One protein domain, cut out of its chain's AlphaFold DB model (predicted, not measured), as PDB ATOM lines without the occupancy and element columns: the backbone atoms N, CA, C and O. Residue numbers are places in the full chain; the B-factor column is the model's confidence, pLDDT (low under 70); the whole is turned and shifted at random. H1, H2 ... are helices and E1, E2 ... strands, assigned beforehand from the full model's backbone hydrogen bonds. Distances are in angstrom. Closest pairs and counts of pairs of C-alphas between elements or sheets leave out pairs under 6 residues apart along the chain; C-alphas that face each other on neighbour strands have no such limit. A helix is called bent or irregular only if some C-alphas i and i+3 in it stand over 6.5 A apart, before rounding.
ATOM      1  N   LEU A  86      68.184  19.194   8.053       92.00
ATOM      2  CA  LEU A  86      67.413  18.392   7.101       92.00
ATOM      3  C   LEU A  86      66.034  18.995   6.812       92.00
ATOM      4  O   LEU A  86      65.629  19.009   5.650       92.00
ATOM      5  N   PHE A  87      65.334  19.503   7.831       95.20
ATOM      6  CA  PHE A  87      64.039  20.156   7.651       95.20
ATOM      7  C   PHE A  87      64.168  21.362   6.729       95.20
ATOM      8  O   PHE A  87      63.452  21.438   5.737       95.20
ATOM      9  N   ARG A  88      65.158  22.226   6.967       94.11
ATOM     10  CA  ARG A  88      65.440  23.403   6.124       94.11
ATOM     11  C   ARG A  88      65.685  23.013   4.670       94.11
ATOM     12  O   ARG A  88      65.062  23.530   3.745       94.11
ATOM     13  N   LYS A  89      66.549  22.014   4.460       93.81
ATOM     14  CA  LYS A  89      66.862  21.500   3.121       93.81
ATOM     15  C   LYS A  89      65.628  20.915   2.428       93.81
ATOM     16  O   LYS A  89      65.427  21.162   1.247       93.81
ATOM     17  N   LYS A  90      64.801  20.133   3.129       95.02
ATOM     18  CA  LYS A  90      63.587  19.552   2.541       95.02
ATOM     19  C   LYS A  90      62.532  20.635   2.265       95.02
ATOM     20  O   LYS A  90      61.980  20.640   1.171       95.02
ATOM     21  N   LEU A  91      62.295  21.572   3.186       95.33
ATOM     22  CA  LEU A  91      61.325  22.662   3.012       95.33
ATOM     23  C   LEU A  91      61.708  23.606   1.871       95.33
ATOM     24  O   LEU A  91      60.864  23.921   1.035       95.33
ATOM     25  N   SER A  92      62.977  24.015   1.785       92.25
ATOM     26  CA  SER A  92      63.456  24.887   0.704       92.25
ATOM     27  C   SER A  92      63.215  24.295  -0.691       92.25
ATOM     28  O   SER A  92      62.932  25.060  -1.617       92.25
ATOM     29  N   ILE A  93      63.276  22.961  -0.815       91.78
ATOM     30  CA  ILE A  93      63.016  22.205  -2.049       91.78
ATOM     31  C   ILE A  93      61.516  21.964  -2.277       91.78
ATOM     32  O   ILE A  93      61.049  22.132  -3.401       91.78
ATOM     33  N   ARG A  94      60.774  21.527  -1.249       92.95
ATOM     34  CA  ARG A  94      59.365  21.118  -1.383       92.95
ATOM     35  C   ARG A  94      58.422  22.296  -1.573       92.95
ATOM     36  O   ARG A  94      57.477  22.190  -2.347       92.95
ATOM     37  N   ILE A  95      58.673  23.408  -0.885       92.85
ATOM     38  CA  ILE A  95      57.859  24.610  -1.052       92.85
ATOM     39  C   ILE A  95      58.144  25.159  -2.454       92.85
ATOM     40  O   ILE A  95      59.304  25.461  -2.754       92.85
ATOM     41  N   PRO A  96      57.132  25.340  -3.315       89.11
ATOM     42  CA  PRO A  96      57.352  25.882  -4.644       89.11
ATOM     43  C   PRO A  96      58.025  27.262  -4.611       89.11
ATOM     44  O   PRO A  96      58.063  27.969  -3.595       89.11
ATOM     45  N   LYS A  97      58.588  27.659  -5.747       85.53
ATOM     46  CA  LYS A  97      59.058  29.029  -5.946       85.53
ATOM     47  C   LYS A  97      57.872  29.889  -6.370       85.53
ATOM     48  O   LYS A  97      57.144  29.502  -7.279       85.53
ATOM     49  N   PHE A  98      57.691  31.050  -5.741       77.93
ATOM     50  CA  PHE A  98      56.559  31.932  -6.048       77.93
ATOM     51  C   PHE A  98      56.587  32.423  -7.504       77.93
ATOM     52  O   PHE A  98      55.535  32.634  -8.088       77.93
ATOM     53  N   GLN A  99      57.771  32.506  -8.129       78.71
ATOM     54  CA  GLN A  99      57.917  32.909  -9.533       78.71
ATOM     55  C   GLN A  99      57.196  31.979 -10.521       78.71
ATOM     56  O   GLN A  99      56.952  32.378 -11.653       78.71
ATOM     57  N   TYR A 100      56.854  30.747 -10.125       78.28
ATOM     58  CA  TYR A 100      56.030  29.861 -10.956       78.28
ATOM     59  C   TYR A 100      54.565  30.310 -11.045       78.28
ATOM     60  O   TYR A 100      53.842  29.850 -11.924       78.28
ATOM     61  N   TYR A 101      54.152  31.207 -10.151       76.01
ATOM     62  CA  TYR A 101      52.794  31.727 -10.016       76.01
ATOM     63  C   TYR A 101      52.745  33.246 -10.171       76.01
ATOM     64  O   TYR A 101      51.689  33.844 -10.001       76.01
ATOM     65  N   ASP A 102      53.875  33.883 -10.477       65.75
ATOM     66  CA  ASP A 102      53.932  35.320 -10.692       65.75
ATOM     67  C   ASP A 102      53.358  35.641 -12.077       65.75
ATOM     68  O   ASP A 102      54.007  35.460 -13.110       65.75
ATOM     69  N   ALA A 103      52.096  36.060 -12.103       56.00
ATOM     70  CA  ALA A 103      51.412  36.491 -13.309       56.00
ATOM     71  C   ALA A 103      51.108  37.979 -13.211       56.00
ATOM     72  O   ALA A 103      49.996  38.352 -12.853       56.00
ATOM     73  N   SER A 104      52.083  38.811 -13.592       56.83
ATOM     74  CA  SER A 104      52.027  40.281 -13.547       56.83
ATOM     75  C   SER A 104      51.761  40.852 -12.148       56.83
ATOM     76  O   SER A 104      51.021  40.279 -11.355       56.83
ATOM     77  N   GLU A 105      52.345  42.012 -11.831       59.43
ATOM     78  CA  GLU A 105      51.998  42.686 -10.580       59.43
ATOM     79  C   GLU A 105      50.472  42.874 -10.530       59.43
ATOM     80  O   GLU A 105      49.893  43.466 -11.452       59.43
ATOM     81  N   PRO A 106      49.797  42.335  -9.500       62.58
ATOM     82  CA  PRO A 106      48.365  42.500  -9.355       62.58
ATOM     83  C   PRO A 106      48.056  44.001  -9.338       62.58
ATOM     84  O   PRO A 106      48.763  44.748  -8.664       62.58
ATOM     85  N   ASP A 107      47.010  44.464 -10.037       67.77
ATOM     86  CA  ASP A 107      46.573  45.863  -9.924       67.77
ATOM     87  C   ASP A 107      46.200  46.150  -8.467       67.77
ATOM     88  O   ASP A 107      45.121  45.799  -7.977       67.77
ATOM     89  N   THR A 108      47.138  46.768  -7.759       67.18
ATOM     90  CA  THR A 108      47.067  46.999  -6.320       67.18
ATOM     91  C   THR A 108      45.831  47.806  -5.952       67.18
ATOM     92  O   THR A 108      45.247  47.560  -4.900       67.18
ATOM     93  N   ASN A 109      45.344  48.681  -6.841       68.06
ATOM     94  CA  ASN A 109      44.132  49.465  -6.602       68.06
ATOM     95  C   ASN A 109      42.868  48.597  -6.559       68.06
ATOM     96  O   ASN A 109      41.927  48.917  -5.832       68.06
ATOM     97  N   LEU A 110      42.831  47.517  -7.347       68.30
ATOM     98  CA  LEU A 110      41.716  46.572  -7.367       68.30
ATOM     99  C   LEU A 110      41.796  45.617  -6.173       68.30
ATOM    100  O   LEU A 110      40.801  45.428  -5.471       68.30
ATOM    101  N   TYR A 111      42.973  45.043  -5.920       66.96
ATOM    102  CA  TYR A 111      43.119  43.954  -4.952       66.96
ATOM    103  C   TYR A 111      43.248  44.404  -3.498       66.96
ATOM    104  O   TYR A 111      42.769  43.686  -2.627       66.96
ATOM    105  N   GLN A 112      43.764  45.607  -3.212       66.61
ATOM    106  CA  GLN A 112      43.734  46.176  -1.849       66.61
ATOM    107  C   GLN A 112      42.313  46.303  -1.295       66.61
ATOM    108  O   GLN A 112      42.111  46.365  -0.086       66.61
ATOM    109  N   GLN A 113      41.321  46.369  -2.180       71.47
ATOM    110  CA  GLN A 113      39.927  46.451  -1.784       71.47
ATOM    111  C   GLN A 113      39.260  45.078  -1.704       71.47
ATOM    112  O   GLN A 113      38.095  45.008  -1.317       71.47
ATOM    113  N   MET A 114      39.929  43.993  -2.086       77.41
ATOM    114  CA  MET A 114      39.360  42.655  -1.981       77.41
ATOM    115  C   MET A 114      39.497  42.099  -0.574       77.41
ATOM    116  O   MET A 114      40.386  42.472   0.185       77.41
ATOM    117  N   LYS A 115      38.573  41.202  -0.229       84.06
ATOM    118  CA  LYS A 115      38.655  40.451   1.015       84.06
ATOM    119  C   LYS A 115      39.672  39.336   0.805       84.06
ATOM    120  O   LYS A 115      39.433  38.437  -0.002       84.06
ATOM    121  N   ILE A 116      40.804  39.450   1.490       86.57
ATOM    122  CA  ILE A 116      41.882  38.465   1.492       86.57
ATOM    123  C   ILE A 116      42.148  38.110   2.949       86.57
ATOM    124  O   ILE A 116      42.334  38.994   3.781       86.57
ATOM    125  N   GLU A 117      42.142  36.821   3.250       91.06
ATOM    126  CA  GLU A 117      42.458  36.290   4.566       91.06
ATOM    127  C   GLU A 117      43.623  35.322   4.431       91.06
ATOM    128  O   GLU A 117      43.630  34.468   3.545       91.06
ATOM    129  N   GLU A 118      44.591  35.424   5.329       90.41
ATOM    130  CA  GLU A 118      45.795  34.610   5.295       90.41
ATOM    131  C   GLU A 118      46.066  34.020   6.672       90.41
ATOM    132  O   GLU A 118      45.970  34.706   7.687       90.41
ATOM    133  N   LYS A 119      46.407  32.734   6.695       93.33
ATOM    134  CA  LYS A 119      46.812  32.004   7.891       93.33
ATOM    135  C   LYS A 119      48.111  31.276   7.584       93.33
ATOM    136  O   LYS A 119      48.202  30.571   6.585       93.33
ATOM    137  N   MET A 120      49.121  31.435   8.431       94.96
ATOM    138  CA  MET A 120      50.420  30.789   8.248       94.96
ATOM    139  C   MET A 120      50.970  30.333   9.587       94.96
ATOM    140  O   MET A 120      50.913  31.087  10.558       94.96
ATOM    141  N   THR A 121      51.524  29.129   9.625       95.25
ATOM    142  CA  THR A 121      52.172  28.594  10.820       95.25
ATOM    143  C   THR A 121      53.346  27.695  10.445       95.25
ATOM    144  O   THR A 121      53.322  26.986   9.432       95.25
ATOM    145  N   LEU A 122      54.392  27.750  11.264       96.86
ATOM    146  CA  LEU A 122      55.572  26.907  11.174       96.86
ATOM    147  C   LEU A 122      55.904  26.404  12.572       96.86
ATOM    148  O   LEU A 122      56.102  27.210  13.475       96.86
ATOM    149  N   PHE A 123      56.005  25.093  12.759       97.20
ATOM    150  CA  PHE A 123      56.349  24.531  14.063       97.20
ATOM    151  C   PHE A 123      56.921  23.122  13.948       97.20
ATOM    152  O   PHE A 123      56.739  22.436  12.942       97.20
ATOM    153  N   VAL A 124      57.631  22.698  14.989       97.17
ATOM    154  CA  VAL A 124      58.157  21.340  15.145       97.17
ATOM    155  C   VAL A 124      57.465  20.677  16.322       97.17
ATOM    156  O   VAL A 124      57.329  21.288  17.374       97.17
ATOM    157  N   VAL A 125      57.071  19.422  16.158       95.88
ATOM    158  CA  VAL A 125      56.284  18.678  17.146       95.88
ATOM    159  C   VAL A 125      56.677  17.203  17.174       95.88
ATOM    160  O   VAL A 125      57.419  16.752  16.294       95.88
ATOM    161  N   SER A 126      56.218  16.439  18.169       95.19
ATOM    162  CA  SER A 126      56.376  14.983  18.163       95.19
ATOM    163  C   SER A 126      55.631  14.358  16.983       95.19
ATOM    164  O   SER A 126      54.467  14.666  16.731       95.19
ATOM    165  N   THR A 127      56.276  13.429  16.275       94.36
ATOM    166  CA  THR A 127      55.656  12.704  15.153       94.36
ATOM    167  C   THR A 127      54.380  11.962  15.568       94.36
ATOM    168  O   THR A 127      53.429  11.858  14.792       94.36
ATOM    169  N   GLU A 128      54.301  11.507  16.820       94.26
ATOM    170  CA  GLU A 128      53.121  10.826  17.368       94.26
ATOM    171  C   GLU A 128      51.871  11.725  17.380       94.26
ATOM    172  O   GLU A 128      50.742  11.236  17.335       94.26
ATOM    173  N   LYS A 129      52.063  13.050  17.372       94.20
ATOM    174  CA  LYS A 129      50.999  14.057  17.406       94.20
ATOM    175  C   LYS A 129      50.515  14.494  16.030       94.20
ATOM    176  O   LYS A 129      49.514  15.207  15.936       94.20
ATOM    177  N   ASN A 130      51.131  14.006  14.951       92.59
ATOM    178  CA  ASN A 130      50.808  14.431  13.588       92.59
ATOM    179  C   ASN A 130      49.327  14.272  13.246       92.59
ATOM    180  O   ASN A 130      48.720  15.170  12.670       92.59
ATOM    181  N   THR A 131      48.727  13.144  13.633       90.63
ATOM    182  CA  THR A 131      47.314  12.865  13.339       90.63
ATOM    183  C   THR A 131      46.376  13.816  14.085       90.63
ATOM    184  O   THR A 131      45.370  14.250  13.523       90.63
ATOM    185  N   GLU A 132      46.679  14.143  15.343       92.15
ATOM    186  CA  GLU A 132      45.871  15.058  16.161       92.15
ATOM    187  C   GLU A 132      45.948  16.487  15.614       92.15
ATOM    188  O   GLU A 132      44.922  17.137  15.419       92.15
ATOM    189  N   ILE A 133      47.154  16.931  15.267       92.42
ATOM    190  CA  ILE A 133      47.410  18.256  14.700       92.42
ATOM    191  C   ILE A 133      46.757  18.401  13.328       92.42
ATOM    192  O   ILE A 133      46.087  19.397  13.066       92.42
ATOM    193  N   MET A 134      46.873  17.385  12.469       90.38
ATOM    194  CA  MET A 134      46.209  17.381  11.165       90.38
ATOM    195  C   MET A 134      44.693  17.480  11.289       90.38
ATOM    196  O   MET A 134      44.065  18.274  10.589       90.38
ATOM    197  N   LYS A 135      44.101  16.721  12.215       89.00
ATOM    198  CA  LYS A 135      42.676  16.846  12.528       89.00
ATOM    199  C   LYS A 135      42.345  18.265  12.974       89.00
ATOM    200  O   LYS A 135      41.384  18.831  12.470       89.00
ATOM    201  N   TYR A 136      43.140  18.853  13.863       89.95
ATOM    202  CA  TYR A 136      42.901  20.209  14.352       89.95
ATOM    203  C   TYR A 136      42.946  21.249  13.222       89.95
ATOM    204  O   TYR A 136      42.048  22.086  13.141       89.95
ATOM    205  N   LEU A 137      43.937  21.175  12.325       90.89
ATOM    206  CA  LEU A 137      44.055  22.066  11.163       90.89
ATOM    207  C   LEU A 137      42.824  21.989  10.245       90.89
ATOM    208  O   LEU A 137      42.370  23.016   9.736       90.89
ATOM    209  N   ILE A 138      42.273  20.786  10.054       88.61
ATOM    210  CA  ILE A 138      41.079  20.555   9.229       88.61
ATOM    211  C   ILE A 138      39.811  21.032   9.949       88.61
ATOM    212  O   ILE A 138      39.040  21.807   9.384       88.61
ATOM    213  N   TYR A 139      39.591  20.606  11.196       86.05
ATOM    214  CA  TYR A 139      38.373  20.923  11.949       86.05
ATOM    215  C   TYR A 139      38.208  22.423  12.204       86.05
ATOM    216  O   TYR A 139      37.089  22.925  12.146       86.05
ATOM    217  N   ASN A 140      39.310  23.142  12.422       85.79
ATOM    218  CA  ASN A 140      39.291  24.585  12.673       85.79
ATOM    219  C   ASN A 140      39.411  25.426  11.394       85.79
ATOM    220  O   ASN A 140      39.691  26.623  11.471       85.79
ATOM    221  N   GLN A 141      39.226  24.817  10.213       87.47
ATOM    222  CA  GLN A 141      39.273  25.507   8.916       87.47
ATOM    223  C   GLN A 141      40.542  26.366   8.761       87.47
ATOM    224  O   GLN A 141      40.508  27.517   8.302       87.47
ATOM    225  N   PHE A 142      41.679  25.840   9.226       90.73
ATOM    226  CA  PHE A 142      42.970  26.470   8.971       90.73
ATOM    227  C   PHE A 142      43.352  26.264   7.506       90.73
ATOM    228  O   PHE A 142      43.761  27.207   6.840       90.73
ATOM    229  N   LEU A 143      43.148  25.038   7.020       91.15
ATOM    230  CA  LEU A 143      43.195  24.659   5.610       91.15
ATOM    231  C   LEU A 143      41.785  24.779   5.023       91.15
ATOM    232  O   LEU A 143      40.810  24.392   5.672       91.15
ATOM    233  N   ARG A 144      41.668  25.339   3.819       88.89
ATOM    234  CA  ARG A 144      40.385  25.773   3.239       88.89
ATOM    235  C   ARG A 144      39.981  25.003   1.986       88.89
ATOM    236  O   ARG A 144      38.810  25.019   1.624       88.89
ATOM    237  N   THR A 145      40.925  24.341   1.328       89.49
ATOM    238  CA  THR A 145      40.679  23.537   0.129       89.49
ATOM    239  C   THR A 145      39.989  22.224   0.492       89.49
ATOM    240  O   THR A 145      40.378  21.501   1.418       89.49
ATOM    241  N   GLU A 146      38.939  21.888  -0.249       86.28
ATOM    242  CA  GLU A 146      38.187  20.648  -0.085       86.28
ATOM    243  C   GLU A 146      39.070  19.422  -0.313       86.28
ATOM    244  O   GLU A 146      38.932  18.423   0.391       86.28
ATOM    245  N   ALA A 147      40.002  19.485  -1.266       85.39
ATOM    246  CA  ALA A 147      40.886  18.370  -1.584       85.39
ATOM    247  C   ALA A 147      41.830  17.979  -0.436       85.39
ATOM    248  O   ALA A 147      42.243  16.821  -0.384       85.39
ATOM    249  N   ILE A 148      42.163  18.897   0.480       84.75
ATOM    250  CA  ILE A 148      42.922  18.564   1.694       84.75
ATOM    251  C   ILE A 148      41.965  18.205   2.841       84.75
ATOM    252  O   ILE A 148      42.168  17.213   3.542       84.75
ATOM    253  N   THR A 149      40.887  18.971   3.021       80.54
ATOM    254  CA  THR A 149      39.970  18.810   4.165       80.54
ATOM    255  C   THR A 149      39.087  17.562   4.086       80.54
ATOM    256  O   THR A 149      38.758  16.985   5.122       80.54
ATOM    257  N   LYS A 150      38.773  17.052   2.887       79.30
ATOM    258  CA  LYS A 150      38.027  15.788   2.702       79.30
ATOM    259  C   LYS A 150      38.838  14.530   3.042       79.30
ATOM    260  O   LYS A 150      38.394  13.427   2.736       79.30
ATOM    261  N   SER A 151      39.979  14.679   3.726       61.45
ATOM    262  CA  SER A 151      40.809  13.579   4.244       61.45
ATOM    263  C   SER A 151      41.270  12.614   3.153       61.45
ATOM    264  O   SER A 151      41.474  11.421   3.389       61.45
ATOM    265  N   ASP A 152      41.417  13.128   1.936       63.94
ATOM    266  CA  ASP A 152      42.005  12.365   0.860       63.94
ATOM    267  C   ASP A 152      43.512  12.289   1.120       63.94
ATOM    268  O   ASP A 152      44.271  13.217   0.835       63.94
ATOM    269  N   ASN A 153      43.946  11.178   1.720       65.24
ATOM    270  CA  ASN A 153      45.341  10.942   2.093       65.24
ATOM    271  C   ASN A 153      46.292  10.876   0.882       65.24
ATOM    272  O   ASN A 153      47.471  10.597   1.051       65.24
ATOM    273  N   ARG A 154      45.841  11.161  -0.346       80.45
ATOM    274  CA  ARG A 154      46.706  11.235  -1.534       80.45
ATOM    275  C   ARG A 154      47.886  12.201  -1.388       80.45
ATOM    276  O   ARG A 154      48.895  12.009  -2.058       80.45
ATOM    277  N   TRP A 155      47.783  13.205  -0.521       84.40
ATOM    278  CA  TRP A 155      48.856  14.176  -0.269       84.40
ATOM    279  C   TRP A 155      49.826  13.764   0.840       84.40
ATOM    280  O   TRP A 155      50.877  14.395   0.985       84.40
ATOM    281  N   CYS A 156      49.464  12.748   1.628       87.38
ATOM    282  CA  CYS A 156      50.146  12.363   2.852       87.38
ATOM    283  C   CYS A 156      50.452  10.862   2.862       87.38
ATOM    284  O   CYS A 156      49.549  10.030   2.853       87.38
ATOM    285  N   MET A 157      51.729  10.503   2.938       83.51
ATOM    286  CA  MET A 157      52.180   9.119   3.062       83.51
ATOM    287  C   MET A 157      53.003   8.961   4.332       83.51
ATOM    288  O   MET A 157      53.980   9.679   4.519       83.51
ATOM    289  N   GLU A 158      52.611   8.007   5.182       82.35
ATOM    290  CA  GLU A 158      53.348   7.669   6.411       82.35
ATOM    291  C   GLU A 158      53.641   8.906   7.285       82.35
ATOM    292  O   GLU A 158      54.730   9.056   7.816       82.35
ATOM    293  N   GLY A 159      52.673   9.826   7.382       81.20
ATOM    294  CA  GLY A 159      52.783  11.054   8.177       81.20
ATOM    295  C   GLY A 159      53.561  12.204   7.520       81.20
ATOM    296  O   GLY A 159      53.380  13.355   7.915       81.20
ATOM    297  N   GLU A 160      54.321  11.959   6.447       91.55
ATOM    298  CA  GLU A 160      54.850  13.030   5.597       91.55
ATOM    299  C   GLU A 160      53.791  13.517   4.602       91.55
ATOM    300  O   GLU A 160      53.160  12.722   3.910       91.55
ATOM    301  N   CYS A 161      53.649  14.835   4.455       93.38
ATOM    302  CA  CYS A 161      52.734  15.456   3.498       93.38
ATOM    303  C   CYS A 161      53.481  16.419   2.577       93.38
ATOM    304  O   CYS A 161      54.391  17.134   3.005       93.38
ATOM    305  N   ASN A 162      53.074  16.453   1.311       93.62
ATOM    306  CA  ASN A 162      53.560  17.415   0.330       93.62
ATOM    307  C   ASN A 162      52.398  17.853  -0.562       93.62
ATOM    308  O   ASN A 162      52.128  17.239  -1.594       93.62
ATOM    309  N   ALA A 163      51.711  18.912  -0.144       92.97
ATOM    310  CA  ALA A 163      50.574  19.467  -0.854       92.97
ATOM    311  C   ALA A 163      50.792  20.958  -1.137       92.97
ATOM    312  O   ALA A 163      51.202  21.729  -0.266       92.97
ATOM    313  N   PHE A 164      50.477  21.358  -2.364       93.98
ATOM    314  CA  PHE A 164      50.160  22.736  -2.708       93.98
ATOM    315  C   PHE A 164      48.930  22.694  -3.608       93.98
ATOM    316  O   PHE A 164      49.005  22.237  -4.750       93.98
ATOM    317  N   VAL A 165      47.787  23.075  -3.051       93.01
ATOM    318  CA  VAL A 165      46.477  22.889  -3.668       93.01
ATOM    319  C   VAL A 165      45.815  24.242  -3.826       93.01
ATOM    320  O   VAL A 165      45.844  25.066  -2.919       93.01
ATOM    321  N   TYR A 166      45.203  24.458  -4.981       92.93
ATOM    322  CA  TYR A 166      44.408  25.640  -5.254       92.93
ATOM    323  C   TYR A 166      43.023  25.239  -5.743       92.93
ATOM    324  O   TYR A 166      42.889  24.368  -6.606       92.93
ATOM    325  N   GLU A 167      42.004  25.922  -5.232       92.32
ATOM    326  CA  GLU A 167      40.614  25.732  -5.619       92.32
ATOM    327  C   GLU A 167      39.933  27.081  -5.876       92.32
ATOM    328  O   GLU A 167      40.053  28.029  -5.098       92.32
ATOM    329  N   SER A 168      39.184  27.150  -6.978       89.23
ATOM    330  CA  SER A 168      38.272  28.251  -7.291       89.23
ATOM    331  C   SER A 168      36.846  27.736  -7.186       89.23
ATOM    332  O   SER A 168      36.483  26.771  -7.863       89.23
ATOM    333  N   SER A 169      36.017  28.392  -6.381       82.44
ATOM    334  CA  SER A 169      34.602  28.061  -6.317       82.44
ATOM    335  C   SER A 169      33.881  28.472  -7.601       82.44
ATOM    336  O   SER A 169      34.257  29.413  -8.311       82.44
ATOM    337  N   THR A 170      32.751  27.820  -7.867       78.00
ATOM    338  CA  THR A 170      31.779  28.353  -8.823       78.00
ATOM    339  C   THR A 170      31.277  29.718  -8.355       78.00
ATOM    340  O   THR A 170      31.181  29.965  -7.150       78.00
ATOM    341  N   ILE A 171      30.932  30.602  -9.297       79.69
ATOM    342  CA  ILE A 171      30.396  31.925  -8.965       79.69
ATOM    343  C   ILE A 171      29.116  31.796  -8.138       79.69
ATOM    344  O   ILE A 171      28.159  31.131  -8.546       79.69
ATOM    345  N   ASN A 172      29.061  32.495  -7.008       80.67
ATOM    346  CA  ASN A 172      27.802  32.731  -6.329       80.67
ATOM    347  C   ASN A 172      27.012  33.758  -7.148       80.67
ATOM    348  O   ASN A 172      27.248  34.961  -7.045       80.67
ATOM    349  N   ARG A 173      26.093  33.280  -7.993       76.10
ATOM    350  CA  ARG A 173      25.313  34.123  -8.918       76.10
ATOM    351  C   ARG A 173      24.475  35.188  -8.212       76.10
ATOM    352  O   ARG A 173      24.194  36.212  -8.820       76.10
ATOM    353  N   THR A 174      24.110  34.967  -6.951       80.21
ATOM    354  CA  THR A 174      23.305  35.909  -6.166       80.21
ATOM    355  C   THR A 174      24.068  37.199  -5.873       80.21
ATOM    356  O   THR A 174      23.492  38.279  -5.940       80.21
ATOM    357  N   ILE A 175      25.368  37.095  -5.576       81.48
ATOM    358  CA  ILE A 175      26.221  38.240  -5.201       81.48
ATOM    359  C   ILE A 175      27.325  38.551  -6.225       81.48
ATOM    360  O   ILE A 175      27.990  39.577  -6.128       81.48
ATOM    361  N   GLY A 176      27.528  37.685  -7.222       82.63
ATOM    362  CA  GLY A 176      28.556  37.836  -8.254       82.63
ATOM    363  C   GLY A 176      29.986  37.657  -7.734       82.63
ATOM    364  O   GLY A 176      30.890  38.343  -8.208       82.63
ATOM    365  N   VAL A 177      30.187  36.779  -6.746       86.02
ATOM    366  CA  VAL A 177      31.486  36.556  -6.085       86.02
ATOM    367  C   VAL A 177      32.031  35.171  -6.416       86.02
ATOM    368  O   VAL A 177      31.295  34.183  -6.375       86.02
ATOM    369  N   TYR A 178      33.321  35.109  -6.728       86.37
ATOM    370  CA  TYR A 178      34.112  33.884  -6.749       86.37
ATOM    371  C   TYR A 178      34.959  33.836  -5.484       86.37
ATOM    372  O   TYR A 178      35.545  34.845  -5.104       86.37
ATOM    373  N   SER A 179      35.036  32.676  -4.849       90.57
ATOM    374  CA  SER A 179      35.987  32.449  -3.768       90.57
ATOM    375  C   SER A 179      37.139  31.593  -4.264       90.57
ATOM    376  O   SER A 179      36.977  30.749  -5.146       90.57
ATOM    377  N   HIS A 180      38.313  31.865  -3.722       92.45
ATOM    378  CA  HIS A 180      39.565  31.259  -4.121       92.45
ATOM    379  C   HIS A 180      40.312  30.873  -2.858       92.45
ATOM    380  O   HIS A 180      40.379  31.671  -1.926       92.45
ATOM    381  N   ALA A 181      40.863  29.668  -2.830       94.35
ATOM    382  CA  ALA A 181      41.682  29.185  -1.732       94.35
ATOM    383  C   ALA A 181      42.963  28.565  -2.286       94.35
ATOM    384  O   ALA A 181      42.913  27.802  -3.251       94.35
ATOM    385  N   ALA A 182      44.098  28.887  -1.678       94.54
ATOM    386  CA  ALA A 182      45.368  28.220  -1.912       94.54
ATOM    387  C   ALA A 182      45.935  27.746  -0.578       94.54
ATOM    388  O   ALA A 182      46.167  28.557   0.317       94.54
ATOM    389  N   ASP A 183      46.188  26.446  -0.476       95.02
ATOM    390  CA  ASP A 183      46.749  25.807   0.703       95.02
ATOM    391  C   ASP A 183      48.105  25.181   0.375       95.02
ATOM    392  O   ASP A 183      48.237  24.337  -0.513       95.02
ATOM    393  N   LEU A 184      49.119  25.561   1.141       95.39
ATOM    394  CA  LEU A 184      50.404  24.890   1.242       95.39
ATOM    395  C   LEU A 184      50.399  24.049   2.519       95.39
ATOM    396  O   LEU A 184      50.238  24.587   3.613       95.39
ATOM    397  N   LEU A 185      50.638  22.748   2.382       95.41
ATOM    398  CA  LEU A 185      50.805  21.825   3.499       95.41
ATOM    399  C   LEU A 185      52.069  20.999   3.289       95.41
ATOM    400  O   LEU A 185      52.144  20.164   2.387       95.41
ATOM    401  N   GLN A 186      53.056  21.214   4.148       96.31
ATOM    402  CA  GLN A 186      54.293  20.449   4.154       96.31
ATOM    403  C   GLN A 186      54.501  19.848   5.533       96.31
ATOM    404  O   GLN A 186      54.641  20.577   6.515       96.31
ATOM    405  N   ILE A 187      54.543  18.518   5.586       96.04
ATOM    406  CA  ILE A 187      54.896  17.767   6.788       96.04
ATOM    407  C   ILE A 187      56.082  16.886   6.456       96.04
ATOM    408  O   ILE A 187      56.070  16.124   5.486       96.04
ATOM    409  N   ILE A 188      57.143  17.036   7.233       96.38
ATOM    410  CA  ILE A 188      58.372  16.273   7.064       96.38
ATOM    411  C   ILE A 188      58.710  15.639   8.398       96.38
ATOM    412  O   ILE A 188      58.783  16.342   9.403       96.38
ATOM    413  N   GLU A 189      58.999  14.345   8.384       95.07
ATOM    414  CA  GLU A 189      59.391  13.605   9.575       95.07
ATOM    415  C   GLU A 189      60.908  13.405   9.624       95.07
ATOM    416  O   GLU A 189      61.589  13.204   8.610       95.07
ATOM    417  N   TYR A 190      61.463  13.494  10.830       93.41
ATOM    418  CA  TYR A 190      62.863  13.221  11.103       93.41
ATOM    419  C   TYR A 190      63.089  12.933  12.589       93.41
ATOM    420  O   TYR A 190      62.856  13.788  13.439       93.41
ATOM    421  N   ARG A 191      63.625  11.743  12.899       92.50
ATOM    422  CA  ARG A 191      64.029  11.336  14.262       92.50
ATOM    423  C   ARG A 191      62.924  11.530  15.317       92.50
ATOM    424  O   ARG A 191      63.190  12.061  16.390       92.50
ATOM    425  N   GLY A 192      61.696  11.117  15.001       93.43
ATOM    426  CA  GLY A 192      60.544  11.221  15.909       93.43
ATOM    427  C   GLY A 192      59.992  12.639  16.086       93.43
ATOM    428  O   GLY A 192      59.129  12.856  16.932       93.43
ATOM    429  N   ARG A 193      60.483  13.607  15.306       95.14
ATOM    430  CA  ARG A 193      59.915  14.949  15.210       95.14
ATOM    431  C   ARG A 193      59.381  15.198  13.815       95.14
ATOM    432  O   ARG A 193      59.951  14.727  12.828       95.14
ATOM    433  N   SER A 194      58.360  16.029  13.736       96.32
ATOM    434  CA  SER A 194      57.764  16.457  12.484       96.32
ATOM    435  C   SER A 194      57.716  17.970  12.421       96.32
ATOM    436  O   SER A 194      57.363  18.623  13.397       96.32
ATOM    437  N   ILE A 195      58.106  18.529  11.279       97.26
ATOM    438  CA  ILE A 195      57.929  19.954  11.006       97.26
ATOM    439  C   ILE A 195      56.674  20.148  10.170       97.26
ATOM    440  O   ILE A 195      56.504  19.482   9.150       97.26
ATOM    441  N   PHE A 196      55.827  21.069  10.607       97.14
ATOM    442  CA  PHE A 196      54.644  21.520   9.898       97.14
ATOM    443  C   PHE A 196      54.935  22.895   9.329       97.14
ATOM    444  O   PHE A 196      55.256  23.818  10.069       97.14
ATOM    445  N   ALA A 197      54.820  23.027   8.015       97.16
ATOM    446  CA  ALA A 197      54.852  24.295   7.310       97.16
ATOM    447  C   ALA A 197      53.525  24.433   6.570       97.16
ATOM    448  O   ALA A 197      53.273  23.724   5.589       97.16
ATOM    449  N   VAL A 198      52.666  25.307   7.090       96.23
ATOM    450  CA  VAL A 198      51.290  25.459   6.624       96.23
ATOM    451  C   VAL A 198      51.032  26.914   6.266       96.23
ATOM    452  O   VAL A 198      51.337  27.818   7.043       96.23
ATOM    453  N   SER A 199      50.462  27.136   5.090       95.95
ATOM    454  CA  SER A 199      49.988  28.442   4.640       95.95
ATOM    455  C   SER A 199      48.645  28.260   3.956       95.95
ATOM    456  O   SER A 199      48.497  27.351   3.147       95.95
ATOM    457  N   SER A 200      47.673  29.100   4.276       95.52
ATOM    458  CA  SER A 200      46.368  29.121   3.634       95.52
ATOM    459  C   SER A 200      45.996  30.558   3.323       95.52
ATOM    460  O   SER A 200      45.913  31.394   4.227       95.52
ATOM    461  N   VAL A 201      45.764  30.843   2.047       93.42
ATOM    462  CA  VAL A 201      45.261  32.136   1.586       93.42
ATOM    463  C   VAL A 201      43.894  31.934   0.978       93.42
ATOM    464  O   VAL A 201      43.686  31.067   0.132       93.42
ATOM    465  N   TYR A 202      42.967  32.783   1.389       92.69
ATOM    466  CA  TYR A 202      41.633  32.876   0.840       92.69
ATOM    467  C   TYR A 202      41.393  34.259   0.281       92.69
ATOM    468  O   TYR A 202      41.735  35.256   0.909       92.69
ATOM    469  N   GLY A 203      40.762  34.314  -0.880       90.69
ATOM    470  CA  GLY A 203      40.400  35.556  -1.531       90.69
ATOM    471  C   GLY A 203      39.005  35.486  -2.125       90.69
ATOM    472  O   GLY A 203      38.616  34.478  -2.715       90.69
ATOM    473  N   GLU A 204      38.266  36.584  -2.031       90.34
ATOM    474  CA  GLU A 204      36.997  36.755  -2.736       90.34
ATOM    475  C   GLU A 204      37.153  37.744  -3.896       90.34
ATOM    476  O   GLU A 204      37.492  38.913  -3.705       90.34
ATOM    477  N   PHE A 205      36.848  37.290  -5.111       86.83
ATOM    478  CA  PHE A 205      36.789  38.113  -6.312       86.83
ATOM    479  C   PHE A 205      35.339  38.502  -6.612       86.83
ATOM    480  O   PHE A 205      34.536  37.694  -7.086       86.83
ATOM    481  N   SER A 206      34.990  39.762  -6.352       86.41
ATOM    482  CA  SER A 206      33.653  40.300  -6.621       86.41
ATOM    483  C   SER A 206      33.596  40.980  -7.988       86.41
ATOM    484  O   SER A 206      34.144  42.069  -8.168       86.41
ATOM    485  N   VAL A 207      32.875  40.380  -8.943       83.74
ATOM    486  CA  VAL A 207      32.707  40.948 -10.294       83.74
ATOM    487  C   VAL A 207      32.092  42.350 -10.247       83.74
ATOM    488  O   VAL A 207      32.681  43.260 -10.837       83.74
ATOM    489  N   PRO A 208      30.985  42.599  -9.510       84.37
ATOM    490  CA  PRO A 208      30.401  43.939  -9.447       84.37
ATOM    491  C   PRO A 208      31.367  44.981  -8.867       84.37
ATOM    492  O   PRO A 208      31.383  46.131  -9.311       84.37
ATOM    493  N   LYS A 209      32.190  44.585  -7.885       85.55
ATOM    494  CA  LYS A 209      33.174  45.474  -7.257       85.55
ATOM    495  C   LYS A 209      34.309  45.821  -8.215       85.55
ATOM    496  O   LYS A 209      34.623  46.998  -8.362       85.55
ATOM    497  N   PHE A 240      28.483  43.887 -21.486       68.38
ATOM    498  CA  PHE A 240      28.628  43.185 -22.772       68.38
ATOM    499  C   PHE A 240      30.007  42.525 -22.959       68.38
ATOM    500  O   PHE A 240      30.072  41.397 -23.444       68.38
ATOM    501  N   ASP A 241      31.097  43.166 -22.520       66.35
ATOM    502  CA  ASP A 241      32.480  42.630 -22.585       66.35
ATOM    503  C   ASP A 241      32.807  41.613 -21.465       66.35
ATOM    504  O   ASP A 241      33.952  41.174 -21.301       66.35
ATOM    505  N   LEU A 242      31.791  41.234 -20.686       61.62
ATOM    506  CA  LEU A 242      31.869  40.550 -19.393       61.62
ATOM    507  C   LEU A 242      32.783  39.316 -19.398       61.62
ATOM    508  O   LEU A 242      33.497  39.090 -18.425       61.62
ATOM    509  N   VAL A 243      32.794  38.533 -20.480       62.16
ATOM    510  CA  VAL A 243      33.489  37.236 -20.519       62.16
ATOM    511  C   VAL A 243      35.010  37.391 -20.582       62.16
ATOM    512  O   VAL A 243      35.709  36.707 -19.841       62.16
ATOM    513  N   SER A 244      35.534  38.292 -21.418       65.92
ATOM    514  CA  SER A 244      36.982  38.372 -21.667       65.92
ATOM    515  C   SER A 244      37.723  39.072 -20.524       65.92
ATOM    516  O   SER A 244      38.569  38.466 -19.865       65.92
ATOM    517  N   MET A 245      37.341  40.315 -20.194       66.09
ATOM    518  CA  MET A 245      38.049  41.091 -19.164       66.09
ATOM    519  C   MET A 245      37.925  40.471 -17.769       66.09
ATOM    520  O   MET A 245      38.898  40.440 -17.018       66.09
ATOM    521  N   THR A 246      36.741  39.961 -17.411       73.27
ATOM    522  CA  THR A 246      36.549  39.310 -16.106       73.27
ATOM    523  C   THR A 246      37.369  38.028 -16.017       73.27
ATOM    524  O   THR A 246      37.893  37.731 -14.949       73.27
ATOM    525  N   SER A 247      37.518  37.288 -17.122       78.39
ATOM    526  CA  SER A 247      38.336  36.072 -17.156       78.39
ATOM    527  C   SER A 247      39.813  36.373 -16.914       78.39
ATOM    528  O   SER A 247      40.441  35.681 -16.116       78.39
ATOM    529  N   ASP A 248      40.372  37.404 -17.554       82.15
ATOM    530  CA  ASP A 248      41.780  37.769 -17.357       82.15
ATOM    531  C   ASP A 248      42.054  38.251 -15.928       82.15
ATOM    532  O   ASP A 248      43.014  37.807 -15.301       82.15
ATOM    533  N   LEU A 249      41.186  39.105 -15.376       80.75
ATOM    534  CA  LEU A 249      41.323  39.579 -13.996       80.75
ATOM    535  C   LEU A 249      41.144  38.455 -12.982       80.75
ATOM    536  O   LEU A 249      41.899  38.387 -12.018       80.75
ATOM    537  N   LYS A 250      40.178  37.559 -13.212       84.23
ATOM    538  CA  LYS A 250      39.997  36.373 -12.377       84.23
ATOM    539  C   LYS A 250      41.260  35.515 -12.404       84.23
ATOM    540  O   LYS A 250      41.774  35.180 -11.349       84.23
ATOM    541  N   ARG A 251      41.806  35.225 -13.589       85.41
ATOM    542  CA  ARG A 251      43.045  34.448 -13.720       85.41
ATOM    543  C   ARG A 251      44.217  35.119 -12.996       85.41
ATOM    544  O   ARG A 251      44.974  34.445 -12.310       85.41
ATOM    545  N   ASN A 252      44.362  36.438 -13.112       85.27
ATOM    546  CA  ASN A 252      45.399  37.173 -12.383       85.27
ATOM    547  C   ASN A 252      45.181  37.101 -10.863       85.27
ATOM    548  O   ASN A 252      46.145  36.990 -10.112       85.27
ATOM    549  N   PHE A 253      43.927  37.113 -10.407       85.83
ATOM    550  CA  PHE A 253      43.599  36.905  -9.001       85.83
ATOM    551  C   PHE A 253      43.925  35.483  -8.528       85.83
ATOM    552  O   PHE A 253      44.431  35.315  -7.423       85.83
ATOM    553  N   ASP A 254      43.707  34.470  -9.369       88.11
ATOM    554  CA  ASP A 254      44.063  33.075  -9.081       88.11
ATOM    555  C   ASP A 254      45.560  32.946  -8.792       88.11
ATOM    556  O   ASP A 254      45.966  32.400  -7.765       88.11
ATOM    557  N   PHE A 255      46.372  33.506  -9.687       88.33
ATOM    558  CA  PHE A 255      47.820  33.547  -9.547       88.33
ATOM    559  C   PHE A 255      48.266  34.354  -8.334       88.33
ATOM    560  O   PHE A 255      49.152  33.914  -7.607       88.33
ATOM    561  N   PHE A 256      47.617  35.489  -8.065       87.73
ATOM    562  CA  PHE A 256      47.871  36.272  -6.864       87.73
ATOM    563  C   PHE A 256      47.647  35.443  -5.593       87.73
ATOM    564  O   PHE A 256      48.557  35.345  -4.780       87.73
ATOM    565  N   VAL A 257      46.494  34.780  -5.448       89.40
ATOM    566  CA  VAL A 257      46.175  33.959  -4.265       89.40
ATOM    567  C   VAL A 257      47.188  32.821  -4.083       89.40
ATOM    568  O   VAL A 257      47.691  32.611  -2.977       89.40
ATOM    569  N   GLN A 258      47.544  32.124  -5.166       91.90
ATOM    570  CA  GLN A 258      48.562  31.066  -5.144       91.90
ATOM    571  C   GLN A 258      49.947  31.598  -4.756       91.90
ATOM    572  O   GLN A 258      50.624  31.024  -3.902       91.90
ATOM    573  N   SER A 259      50.365  32.701  -5.381       90.14
ATOM    574  CA  SER A 259      51.658  33.331  -5.133       90.14
ATOM    575  C   SER A 259      51.753  33.843  -3.700       90.14
ATOM    576  O   SER A 259      52.745  33.557  -3.034       90.14
ATOM    577  N   SER A 260      50.711  34.501  -3.180       89.81
ATOM    578  CA  SER A 260      50.658  34.992  -1.800       89.81
ATOM    579  C   SER A 260      50.881  33.870  -0.791       89.81
ATOM    580  O   SER A 260      51.772  34.003   0.047       89.81
ATOM    581  N   ALA A 261      50.198  32.728  -0.940       91.56
ATOM    582  CA  ALA A 261      50.345  31.597  -0.021       91.56
ATOM    583  C   ALA A 261      51.796  31.094   0.089       91.56
ATOM    584  O   ALA A 261      52.221  30.627   1.148       91.56
ATOM    585  N   ILE A 262      52.582  31.216  -0.984       93.23
ATOM    586  CA  ILE A 262      53.993  30.812  -1.019       93.23
ATOM    587  C   ILE A 262      54.915  31.958  -0.595       93.23
ATOM    588  O   ILE A 262      55.824  31.766   0.216       93.23
ATOM    589  N   GLN A 263      54.744  33.136  -1.191       91.42
ATOM    590  CA  GLN A 263      55.633  34.278  -1.029       91.42
ATOM    591  C   GLN A 263      55.585  34.800   0.399       91.42
ATOM    592  O   GLN A 263      56.640  34.991   1.002       91.42
ATOM    593  N   ASN A 264      54.392  34.981   0.958       91.15
ATOM    594  CA  ASN A 264      54.230  35.505   2.307       91.15
ATOM    595  C   ASN A 264      54.776  34.515   3.338       91.15
ATOM    596  O   ASN A 264      55.526  34.922   4.223       91.15
ATOM    597  N   PHE A 265      54.538  33.213   3.146       94.41
ATOM    598  CA  PHE A 265      55.127  32.169   3.985       94.41
ATOM    599  C   PHE A 265      56.658  32.221   3.943       94.41
ATOM    600  O   PHE A 265      57.323  32.251   4.979       94.41
ATOM    601  N   ARG A 266      57.237  32.288   2.737       93.29
ATOM    602  CA  ARG A 266      58.692  32.384   2.554       93.29
ATOM    603  C   ARG A 266      59.275  33.665   3.140       93.29
ATOM    604  O   ARG A 266      60.401  33.631   3.625       93.29
ATOM    605  N   MET A 267      58.547  34.776   3.079       92.43
ATOM    606  CA  MET A 267      58.970  36.054   3.646       92.43
ATOM    607  C   MET A 267      58.920  36.033   5.173       92.43
ATOM    608  O   MET A 267      59.916  36.394   5.801       92.43
ATOM    609  N   LYS A 268      57.812  35.557   5.755       94.57
ATOM    610  CA  LYS A 268      57.630  35.429   7.206       94.57
ATOM    611  C   LYS A 268      58.683  34.496   7.804       94.57
ATOM    612  O   LYS A 268      59.417  34.890   8.703       94.57
ATOM    613  N   TYR A 269      58.855  33.309   7.225       95.26
ATOM    614  CA  TYR A 269      59.753  32.274   7.746       95.26
ATOM    615  C   TYR A 269      61.117  32.220   7.063       95.26
ATOM    616  O   TYR A 269      61.804  31.201   7.121       95.26
ATOM    617  N   ARG A 270      61.554  33.322   6.441       94.31
ATOM    618  CA  ARG A 270      62.800  33.374   5.659       94.31
ATOM    619  C   ARG A 270      64.021  32.863   6.419       94.31
ATOM    620  O   ARG A 270      64.918  32.301   5.809       94.31
TER     621      ARG A 270
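Overview. This is residues 86 to 209 and 240 to 270 of the 273 residues of an uncharacterized protein of Caenorhabditis elegans (UniProt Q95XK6). A long, twisted sheet of four strands is the middle layer, with the long helix H5 and the shorter H1 over one face and H3 over part of the other. H4 only grazes the sheet, and H2 is off it. The printed part has 155 residues, with five named helices and four named strands in the order H1 H2 E1 H3 H4 E2 E3 E4 H5. The sheet's order is E1 - E4 - E3 - E2, all antiparallel, and the class is mixed, helices and strands. The whole is compact, with a radius of gyration of the C-alphas of 16.7 A, and it spans 60 by 30 by 23 A.

Along the chain. Find C-alpha 86 at (67.413, 18.392, 7.101), where H1 begins; it runs to residue 94, 12.0 A on. H2 is residues 108 to 111, and E1, residues 115 to 126, is 35.5 A long. H3, residues 127 to 139, is 19.4 A long and irregular, with C-alphas 128 and 131 7.4 A apart. H4 is residues 146 to 149, and E2, residues 160 to 168, covers 25.9 A. From C-alpha 177 at (31.486, 36.556, -6.085), E3 runs 42.7 A to residue 190; E4, residues 193 to 206, returns over 42.5 A. H5, residues 242 to 268, is 37.4 A long, has a kink of 29 degrees near residue 259, and ends at (57.630, 35.429, 7.206).

Arrangement. Begin with the meander E2 E3 E4, each strand the antiparallel neighbour of the one before; E2 and E3 form a hairpin, as do E3 and E4. Look for N 163 and O 185 at 2.9 A, N 182 and O 201 at 2.9 A, and, between E4 and edge strand E1, N 200 and O 119 at 2.8 A. H5 is on the sheet at a height of 8.5 A, over E1, E4 and E3; its closest C-alphas to E4 are Ala 261 and Val 201, 5.4 A. H1 is on the same face, 9.4 A high, with Phe 87 and Ile 188 of E3 6.9 A apart at their C-alphas; H1 and H5 are apart. H3 is on the opposite face, 9.6 A high, over E4 and along the strands at 8 degrees on the local plane. Every O i to N i+4 pair is within hydrogen-bond range in H1, 7 of 9 are in H3 and 20 of 23 in H5, while H2 and H4 are too short for one.

Size, cuts and confidence. The C-alphas farthest apart are those of Arg 191 and Phe 240, 60.3 A. Residues 210 to 239 are not printed; C-alphas 209 and 240 are 16.3 A apart across that cut. The link from H1 to H2 is long, with 13 residues. Confidence is under 70 at residues 102 to 112, 151 to 153 and 240 to 245.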